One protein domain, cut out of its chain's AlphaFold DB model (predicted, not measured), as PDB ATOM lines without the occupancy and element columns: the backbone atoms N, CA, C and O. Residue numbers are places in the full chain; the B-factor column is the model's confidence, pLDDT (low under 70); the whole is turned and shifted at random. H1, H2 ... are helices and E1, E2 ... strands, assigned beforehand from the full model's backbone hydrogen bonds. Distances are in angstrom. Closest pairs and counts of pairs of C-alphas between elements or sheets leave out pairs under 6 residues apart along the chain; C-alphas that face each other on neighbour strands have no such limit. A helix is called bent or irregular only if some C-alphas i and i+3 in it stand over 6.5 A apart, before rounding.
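This is residues 130 to 197 of the 207 residues of a protein of Chloroflexi bacterium (UniProt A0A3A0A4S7). A twisted four-strand sheet has helix H1 crossing over one face, while short H2 only grazes it. The 68 printed residues hold H1, E1, E2, H2, E3, E4 in chain order; the sheet, E1-E2-E3-E4, is antiparallel. The class is mixed, the whole compact, with radius of gyration of the C-alphas 11.5 A and spans 37 by 22 by 18 A.

E3 is residues 177 to 183, 19.6 A; E4, 191 to 197, 19.3 A, ends at C-alpha (-85.840, -15.544, -6.644). E2 is 151 to 156, 16.5 A; E1, 145 to 148. H1, 135 to 141, begins at C-alpha (-72.741, -15.605, -17.899); H2 is 164 to 169.

Between the antiparallel neighbours E2 and E3, N 154 and O 179 are within hydrogen-bond range, 2.9 A. Hairpin E3 and E4 has N 182 and O 192, 2.8 A; hairpin E1 and E2 has N 145 and O 153, 2.9 A. H1 is on the sheet, height 9.2 A; the C-alphas of Trp 135 and Leu 191, its closest to E4, are 6.1 A apart. Every O i to N i+4 pair is within range in H1; H2 has 0 of 2, but 2 of 3 O i to N i+3. H2 is irregular: C-alphas 165 and 168 are 7.7 A apart.

The farthest C-alphas, Gly 159 and Glu 186, are 38.1 A apart. The printed part has no cut, no link is long, and no printed residue is under pLDDT 70.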
ATOM      1  N   PHE A 130     -83.099  -9.554 -14.221       94.31
ATOM      2  CA  PHE A 130     -82.266  -9.429 -15.412       94.31
ATOM      3  C   PHE A 130     -81.046  -8.581 -15.066       94.31
ATOM      4  O   PHE A 130     -81.155  -7.370 -14.873       94.31
ATOM      5  N   LEU A 131     -79.899  -9.238 -14.924       92.81
ATOM      6  CA  LEU A 131     -78.656  -8.630 -14.461       92.81
ATOM      7  C   LEU A 131     -77.618  -8.640 -15.580       92.81
ATOM      8  O   LEU A 131     -77.513  -9.609 -16.330       92.81
ATOM      9  N   GLU A 132     -76.808  -7.589 -15.655       92.19
ATOM     10  CA  GLU A 132     -75.614  -7.594 -16.497       92.19
ATOM     11  C   GLU A 132     -74.525  -8.419 -15.801       92.19
ATOM     12  O   GLU A 132     -73.911  -7.978 -14.827       92.19
ATOM     13  N   MET A 133     -74.320  -9.651 -16.269       91.81
ATOM     14  CA  MET A 133     -73.349 -10.588 -15.706       91.81
ATOM     15  C   MET A 133     -72.509 -11.240 -16.805       91.81
ATOM     16  O   MET A 133     -72.960 -11.414 -17.936       91.81
ATOM     17  N   ASP A 134     -71.296 -11.665 -16.451       94.75
ATOM     18  CA  ASP A 134     -70.491 -12.554 -17.291       94.75
ATOM     19  C   ASP A 134     -71.025 -13.992 -17.159       94.75
ATOM     20  O   ASP A 134     -70.552 -14.797 -16.349       94.75
ATOM     21  N   TRP A 135     -72.086 -14.296 -17.915       95.81
ATOM     22  CA  TRP A 135     -72.741 -15.605 -17.899       95.81
ATOM     23  C   TRP A 135     -71.784 -16.761 -18.229       95.81
ATOM     24  O   TRP A 135     -71.839 -17.774 -17.525       95.81
ATOM     25  N   PRO A 136     -70.875 -16.658 -19.225       95.00
ATOM     26  CA  PRO A 136     -69.869 -17.693 -19.458       95.00
ATOM     27  C   PRO A 136     -68.967 -17.950 -18.245       95.00
ATOM     28  O   PRO A 136     -68.736 -19.113 -17.897       95.00
ATOM     29  N   ALA A 137     -68.490 -16.897 -17.570       94.88
ATOM     30  CA  ALA A 137     -67.675 -17.050 -16.366       94.88
ATOM     31  C   ALA A 137     -68.464 -17.687 -15.210       94.88
ATOM     32  O   ALA A 137     -67.949 -18.589 -14.544       94.88
ATOM     33  N   LEU A 138     -69.727 -17.293 -15.008       95.25
ATOM     34  CA  LEU A 138     -70.614 -17.915 -14.016       95.25
ATOM     35  C   LEU A 138     -70.825 -19.401 -14.295       95.25
ATOM     36  O   LEU A 138     -70.666 -20.224 -13.393       95.25
ATOM     37  N   LYS A 139     -71.127 -19.754 -15.548       95.31
ATOM     38  CA  LYS A 139     -71.321 -21.144 -15.974       95.31
ATOM     39  C   LYS A 139     -70.074 -21.998 -15.734       95.31
ATOM     40  O   LYS A 139     -70.204 -23.175 -15.417       95.31
ATOM     41  N   ALA A 140     -68.881 -21.426 -15.891       95.25
ATOM     42  CA  ALA A 140     -67.619 -22.125 -15.652       95.25
ATOM     43  C   ALA A 140     -67.265 -22.266 -14.159       95.25
ATOM     44  O   ALA A 140     -66.591 -23.223 -13.782       95.25
ATOM     45  N   ALA A 141     -67.682 -21.314 -13.321       95.88
ATOM     46  CA  ALA A 141     -67.305 -21.255 -11.909       95.88
ATOM     47  C   ALA A 141     -68.308 -21.935 -10.963       95.88
ATOM     48  O   ALA A 141     -67.926 -22.382  -9.879       95.88
ATOM     49  N   LEU A 142     -69.587 -21.988 -11.339       96.06
ATOM     50  CA  LEU A 142     -70.646 -22.597 -10.539       96.06
ATOM     51  C   LEU A 142     -70.817 -24.084 -10.891       96.06
ATOM     52  O   LEU A 142     -70.582 -24.477 -12.035       96.06
ATOM     53  N   PRO A 143     -71.277 -24.927  -9.947       96.12
ATOM     54  CA  PRO A 143     -71.641 -26.315 -10.222       96.12
ATOM     55  C   PRO A 143     -72.976 -26.374 -10.981       96.12
ATOM     56  O   PRO A 143     -74.004 -26.783 -10.441       96.12
ATOM     57  N   VAL A 144     -72.968 -25.899 -12.226       97.12
ATOM     58  CA  VAL A 144     -74.137 -25.877 -13.102       97.12
ATOM     59  C   VAL A 144     -74.480 -27.277 -13.599       97.12
ATOM     60  O   VAL A 144     -73.598 -28.091 -13.878       97.12
ATOM     61  N   TYR A 145     -75.770 -27.534 -13.772       96.94
ATOM     62  CA  TYR A 145     -76.291 -28.717 -14.448       96.94
ATOM     63  C   TYR A 145     -77.151 -28.295 -15.640       96.94
ATOM     64  O   TYR A 145     -77.692 -27.193 -15.671       96.94
ATOM     65  N   GLU A 146     -77.254 -29.158 -16.645       95.94
ATOM     66  CA  GLU A 146     -78.144 -28.949 -17.787       95.94
ATOM     67  C   GLU A 146     -79.498 -29.593 -17.477       95.94
ATOM     68  O   GLU A 146     -79.558 -30.785 -17.179       95.94
ATOM     69  N   THR A 147     -80.571 -28.800 -17.477       92.12
ATOM     70  CA  THR A 147     -81.924 -29.267 -17.114       92.12
ATOM     71  C   THR A 147     -82.736 -29.708 -18.329       92.12
ATOM     72  O   THR A 147     -83.613 -30.548 -18.206       92.12
ATOM     73  N   ARG A 148     -82.444 -29.132 -19.496       90.69
ATOM     74  CA  ARG A 148     -82.926 -29.528 -20.826       90.69
ATOM     75  C   ARG A 148     -81.917 -29.011 -21.853       90.69
ATOM     76  O   ARG A 148     -81.128 -28.135 -21.486       90.69
ATOM     77  N   PRO A 149     -81.928 -29.482 -23.113       92.31
ATOM     78  CA  PRO A 149     -80.935 -29.071 -24.099       92.31
ATOM     79  C   PRO A 149     -80.747 -27.550 -24.136       92.31
ATOM     80  O   PRO A 149     -81.700 -26.813 -24.402       92.31
ATOM     81  N   ARG A 150     -79.512 -27.105 -23.877       94.50
ATOM     82  CA  ARG A 150     -79.047 -25.705 -23.829       94.50
ATOM     83  C   ARG A 150     -79.470 -24.880 -22.614       94.50
ATOM     84  O   ARG A 150     -78.961 -23.770 -22.477       94.50
ATOM     85  N   LEU A 151     -80.355 -25.370 -21.748       96.06
ATOM     86  CA  LEU A 151     -80.747 -24.668 -20.524       96.06
ATOM     87  C   LEU A 151     -79.933 -25.199 -19.343       96.06
ATOM     88  O   LEU A 151     -80.115 -26.328 -18.886       96.06
ATOM     89  N   PHE A 152     -79.050 -24.352 -18.833       97.88
ATOM     90  CA  PHE A 152     -78.198 -24.625 -17.687       97.88
ATOM     91  C   PHE A 152     -78.729 -23.916 -16.450       97.88
ATOM     92  O   PHE A 152     -79.277 -22.817 -16.539       97.88
ATOM     93  N   ALA A 153     -78.525 -24.525 -15.290       98.19
ATOM     94  CA  ALA A 153     -78.989 -23.984 -14.032       98.19
ATOM     95  C   ALA A 153     -78.000 -24.224 -12.895       98.19
ATOM     96  O   ALA A 153     -77.303 -25.236 -12.843       98.19
ATOM     97  N   TYR A 154     -77.986 -23.287 -11.956       97.88
ATOM     98  CA  TYR A 154     -77.423 -23.440 -10.623       97.88
ATOM     99  C   TYR A 154     -78.501 -23.061  -9.606       97.88
ATOM    100  O   TYR A 154     -79.184 -22.053  -9.778       97.88
ATOM    101  N   TYR A 155     -78.654 -23.856  -8.548       97.69
ATOM    102  CA  TYR A 155     -79.608 -23.580  -7.475       97.69
ATOM    103  C   TYR A 155     -78.876 -23.146  -6.207       97.69
ATOM    104  O   TYR A 155     -78.089 -23.907  -5.636       97.69
ATOM    105  N   GLN A 156     -79.170 -21.935  -5.740       96.44
ATOM    106  CA  GLN A 156     -78.731 -21.450  -4.441       96.44
ATOM    107  C   GLN A 156     -79.801 -21.785  -3.400       96.44
ATOM    108  O   GLN A 156     -80.871 -21.185  -3.383       96.44
ATOM    109  N   ALA A 157     -79.503 -22.715  -2.493       94.56
ATOM    110  CA  ALA A 157     -80.414 -23.072  -1.409       94.56
ATOM    111  C   ALA A 157     -80.470 -21.993  -0.312       94.56
ATOM    112  O   ALA A 157     -79.470 -21.330  -0.016       94.56
ATOM    113  N   ALA A 158     -81.618 -21.871   0.365       91.62
ATOM    114  CA  ALA A 158     -81.740 -20.981   1.517       91.62
ATOM    115  C   ALA A 158     -80.792 -21.391   2.655       91.62
ATOM    116  O   ALA A 158     -80.671 -22.574   2.984       91.62
ATOM    117  N   GLY A 159     -80.133 -20.403   3.265       88.81
ATOM    118  CA  GLY A 159     -79.184 -20.598   4.368       88.81
ATOM    119  C   GLY A 159     -77.807 -21.138   3.961       88.81
ATOM    120  O   GLY A 159     -76.902 -21.159   4.794       88.81
ATOM    121  N   ALA A 160     -77.611 -21.545   2.703       91.38
ATOM    122  CA  ALA A 160     -76.285 -21.872   2.191       91.38
ATOM    123  C   ALA A 160     -75.479 -20.590   1.931       91.38
ATOM    124  O   ALA A 160     -76.040 -19.561   1.546       91.38
ATOM    125  N   ARG A 161     -74.153 -20.655   2.108       91.88
ATOM    126  CA  ARG A 161     -73.263 -19.543   1.750       91.88
ATOM    127  C   ARG A 161     -73.402 -19.256   0.254       91.88
ATOM    128  O   ARG A 161     -73.290 -20.174  -0.557       91.88
ATOM    129  N   VAL A 162     -73.622 -17.991  -0.090       92.75
ATOM    130  CA  VAL A 162     -73.615 -17.527  -1.481       92.75
ATOM    131  C   VAL A 162     -72.158 -17.479  -1.968       92.75
ATOM    132  O   VAL A 162     -71.321 -16.904  -1.267       92.75
ATOM    133  N   PRO A 163     -71.817 -18.115  -3.104       94.00
ATOM    134  CA  PRO A 163     -70.496 -18.006  -3.718       94.00
ATOM    135  C   PRO A 163     -70.114 -16.553  -4.008       94.00
ATOM    136  O   PRO A 163     -70.954 -15.779  -4.455       94.00
ATOM    137  N   ASP A 164     -68.838 -16.204  -3.840       93.44
ATOM    138  CA  ASP A 164     -68.365 -14.819  -3.993       93.44
ATOM    139  C   ASP A 164     -68.615 -14.266  -5.417       93.44
ATOM    140  O   ASP A 164     -68.899 -13.087  -5.593       93.44
ATOM    141  N   ILE A 165     -68.624 -15.125  -6.446       93.50
ATOM    142  CA  ILE A 165     -68.964 -14.734  -7.830       93.50
ATOM    143  C   ILE A 165     -70.428 -14.273  -7.997       93.50
ATOM    144  O   ILE A 165     -70.772 -13.631  -8.985       93.50
ATOM    145  N   LEU A 166     -71.292 -14.586  -7.028       94.50
ATOM    146  CA  LEU A 166     -72.690 -14.163  -6.961       94.50
ATOM    147  C   LEU A 166     -72.904 -13.020  -5.953       94.50
ATOM    148  O   LEU A 166     -74.041 -12.740  -5.583       94.50
ATOM    149  N   GLU A 167     -71.850 -12.330  -5.506       87.25
ATOM    150  CA  GLU A 167     -71.974 -11.216  -4.554       87.25
ATOM    151  C   GLU A 167     -72.891 -10.097  -5.081       87.25
ATOM    152  O   GLU A 167     -73.718  -9.574  -4.334       87.25
ATOM    153  N   SER A 168     -72.838  -9.792  -6.382       87.25
ATOM    154  CA  SER A 168     -73.740  -8.814  -7.008       87.25
ATOM    155  C   SER A 168     -75.212  -9.247  -7.005       87.25
ATOM    156  O   SER A 168     -76.096  -8.395  -7.071       87.25
ATOM    157  N   VAL A 169     -75.490 -10.549  -6.873       90.00
ATOM    158  CA  VAL A 169     -76.852 -11.092  -6.762       90.00
ATOM    159  C   VAL A 169     -77.431 -10.871  -5.366       90.00
ATOM    160  O   VAL A 169     -78.631 -10.646  -5.229       90.00
ATOM    161  N   ALA A 170     -76.596 -10.863  -4.324       79.12
ATOM    162  CA  ALA A 170     -77.051 -10.739  -2.937       79.12
ATOM    163  C   ALA A 170     -77.775  -9.410  -2.637       79.12
ATOM    164  O   ALA A 170     -78.507  -9.319  -1.655       79.12
ATOM    165  N   GLY A 171     -77.583  -8.383  -3.472       80.19
ATOM    166  CA  GLY A 171     -78.297  -7.107  -3.370       80.19
ATOM    167  C   GLY A 171     -79.668  -7.075  -4.056       80.19
ATOM    168  O   GLY A 171     -80.391  -6.099  -3.878       80.19
ATOM    169  N   VAL A 172     -80.016  -8.096  -4.846       88.38
ATOM    170  CA  VAL A 172     -81.233  -8.114  -5.682       88.38
ATOM    171  C   VAL A 172     -82.132  -9.322  -5.441       88.38
ATOM    172  O   VAL A 172     -83.335  -9.191  -5.623       88.38
ATOM    173  N   ALA A 173     -81.574 -10.461  -5.022       92.25
ATOM    174  CA  ALA A 173     -82.313 -11.686  -4.747       92.25
ATOM    175  C   ALA A 173     -81.781 -12.363  -3.480       92.25
ATOM    176  O   ALA A 173     -80.568 -12.478  -3.265       92.25
ATOM    177  N   SER A 174     -82.697 -12.860  -2.658       92.12
ATOM    178  CA  SER A 174     -82.386 -13.637  -1.463       92.12
ATOM    179  C   SER A 174     -82.498 -15.135  -1.751       92.12
ATOM    180  O   SER A 174     -83.411 -15.569  -2.449       92.12
ATOM    181  N   PRO A 175     -81.605 -15.980  -1.207       94.50
ATOM    182  CA  PRO A 175     -81.790 -17.422  -1.279       94.50
ATOM    183  C   PRO A 175     -83.142 -17.870  -0.670       94.50
ATOM    184  O   PRO A 175     -83.485 -17.420   0.425       94.50
ATOM    185  N   PRO A 176     -83.860 -18.823  -1.293       96.94
ATOM    186  CA  PRO A 176     -83.421 -19.604  -2.436       96.94
ATOM    187  C   PRO A 176     -83.673 -18.908  -3.777       96.94
ATOM    188  O   PRO A 176     -84.703 -18.275  -3.988       96.94
ATOM    189  N   PHE A 177     -82.748 -19.100  -4.713       97.50
ATOM    190  CA  PHE A 177     -82.898 -18.625  -6.085       97.50
ATOM    191  C   PHE A 177     -82.242 -19.580  -7.080       97.50
ATOM    192  O   PHE A 177     -81.326 -20.336  -6.741       97.50
ATOM    193  N   TYR A 178     -82.686 -19.509  -8.328       98.06
ATOM    194  CA  TYR A 178     -82.016 -20.136  -9.461       98.06
ATOM    195  C   TYR A 178     -81.169 -19.113 -10.216       98.06
ATOM    196  O   TYR A 178     -81.565 -17.964 -10.372       98.06
ATOM    197  N   VAL A 179     -80.022 -19.541 -10.729       97.75
ATOM    198  CA  VAL A 179     -79.315 -18.867 -11.822       97.75
ATOM    199  C   VAL A 179     -79.528 -19.731 -13.054       97.75
ATOM    200  O   VAL A 179     -78.997 -20.840 -13.110       97.75
ATOM    201  N   VAL A 180     -80.329 -19.259 -14.005       97.94
ATOM    202  CA  VAL A 180     -80.663 -19.993 -15.234       97.94
ATOM    203  C   VAL A 180     -80.029 -19.310 -16.438       97.94
ATOM    204  O   VAL A 180     -80.024 -18.085 -16.522       97.94
ATOM    205  N   MET A 181     -79.467 -20.103 -17.347       97.69
ATOM    206  CA  MET A 181     -78.728 -19.645 -18.525       97.69
ATOM    207  C   MET A 181     -79.124 -20.487 -19.736       97.69
ATOM    208  O   MET A 181     -78.920 -21.702 -19.730       97.69
ATOM    209  N   LEU A 182     -79.651 -19.859 -20.780       96.81
ATOM    210  CA  LEU A 182     -79.971 -20.503 -22.047       96.81
ATOM    211  C   LEU A 182     -78.884 -20.192 -23.078       96.81
ATOM    212  O   LEU A 182     -78.580 -19.030 -23.334       96.81
ATOM    213  N   ALA A 183     -78.315 -21.233 -23.684       96.62
ATOM    214  CA  ALA A 183     -77.357 -21.082 -24.771       96.62
ATOM    215  C   ALA A 183     -78.039 -20.871 -26.130       96.62
ATOM    216  O   ALA A 183     -79.021 -21.550 -26.469       96.62
ATOM    217  N   GLY A 184     -77.474 -19.958 -26.922       93.75
ATOM    218  CA  GLY A 184     -77.908 -19.675 -28.287       93.75
ATOM    219  C   GLY A 184     -77.827 -20.904 -29.198       93.75
ATOM    220  O   GLY A 184     -76.974 -21.775 -29.024       93.75
ATOM    221  N   GLU A 185     -78.729 -20.987 -30.179       90.31
ATOM    222  CA  GLU A 185     -78.765 -22.107 -31.136       90.31
ATOM    223  C   GLU A 185     -77.572 -22.089 -32.089       90.31
ATOM    224  O   GLU A 185     -76.919 -23.109 -32.294       90.31
ATOM    225  N   GLU A 186     -77.277 -20.918 -32.652       90.75
ATOM    226  CA  GLU A 186     -76.205 -20.741 -33.635       90.75
ATOM    227  C   GLU A 186     -74.835 -20.554 -32.972       90.75
ATOM    228  O   GLU A 186     -73.806 -20.934 -33.531       90.75
ATOM    229  N   ASN A 187     -74.820 -19.993 -31.761       89.75
ATOM    230  CA  ASN A 187     -73.613 -19.728 -30.991       89.75
ATOM    231  C   ASN A 187     -73.779 -20.196 -29.534       89.75
ATOM    232  O   ASN A 187     -74.203 -19.415 -28.685       89.75
ATOM    233  N   PRO A 188     -73.390 -21.443 -29.206       87.12
ATOM    234  CA  PRO A 188     -73.527 -21.987 -27.852       87.12
ATOM    235  C   PRO A 188     -72.709 -21.264 -26.770       87.12
ATOM    236  O   PRO A 188     -72.894 -21.530 -25.583       87.12
ATOM    237  N   GLY A 189     -71.764 -20.400 -27.164       86.69
ATOM    238  CA  GLY A 189     -71.001 -19.558 -26.239       86.69
ATOM    239  C   GLY A 189     -71.746 -18.294 -25.805       86.69
ATOM    240  O   GLY A 189     -71.375 -17.690 -24.800       86.69
ATOM    241  N   GLU A 190     -72.788 -17.901 -26.539       92.75
ATOM    242  CA  GLU A 190     -73.677 -16.806 -26.176       92.75
ATOM    243  C   GLU A 190     -74.760 -17.330 -25.230       92.75
ATOM    244  O   GLU A 190     -75.472 -18.287 -25.546       92.75
ATOM    245  N   LEU A 191     -74.845 -16.726 -24.046       95.38
ATOM    246  CA  LEU A 191     -75.764 -17.129 -22.988       95.38
ATOM    247  C   LEU A 191     -76.690 -15.965 -22.639       95.38
ATOM    248  O   LEU A 191     -76.221 -14.888 -22.271       95.38
ATOM    249  N   GLU A 192     -77.994 -16.216 -22.680       95.56
ATOM    250  CA  GLU A 192     -78.993 -15.373 -22.026       95.56
ATOM    251  C   GLU A 192     -79.223 -15.919 -20.618       95.56
ATOM    252  O   GLU A 192     -79.590 -17.084 -20.458       95.56
ATOM    253  N   GLY A 193     -79.008 -15.099 -19.593       95.56
ATOM    254  CA  GLY A 193     -79.194 -15.515 -18.209       95.56
ATOM    255  C   GLY A 193     -80.132 -14.616 -17.420       95.56
ATOM    256  O   GLY A 193     -80.322 -13.438 -17.728       95.56
ATOM    257  N   ARG A 194     -80.711 -15.190 -16.366       96.81
ATOM    258  CA  ARG A 194     -81.441 -14.466 -15.324       96.81
ATOM    259  C   ARG A 194     -81.280 -15.163 -13.979       96.81
ATOM    260  O   ARG A 194     -81.080 -16.378 -13.907       96.81
ATOM    261  N   VAL A 195     -81.388 -14.380 -12.914       97.69
ATOM    262  CA  VAL A 195     -81.557 -14.904 -11.555       97.69
ATOM    263  C   VAL A 195     -83.046 -14.953 -11.259       97.69
ATOM    264  O   VAL A 195     -83.747 -14.013 -11.596       97.69
ATOM    265  N   VAL A 196     -83.547 -16.017 -10.643       98.00
ATOM    266  CA  VAL A 196     -84.969 -16.154 -10.308       98.00
ATOM    267  C   VAL A 196     -85.098 -16.423  -8.820       98.00
ATOM    268  O   VAL A 196     -84.770 -17.518  -8.360       98.00
ATOM    269  N   GLU A 197     -85.535 -15.416  -8.069       97.38
ATOM    270  CA  GLU A 197     -85.840 -15.544  -6.644       97.38
ATOM    271  C   GLU A 197     -87.103 -16.388  -6.454       97.38
ATOM    272  O   GLU A 197     -88.075 -16.229  -7.195       97.38
TER     273      GLU A 197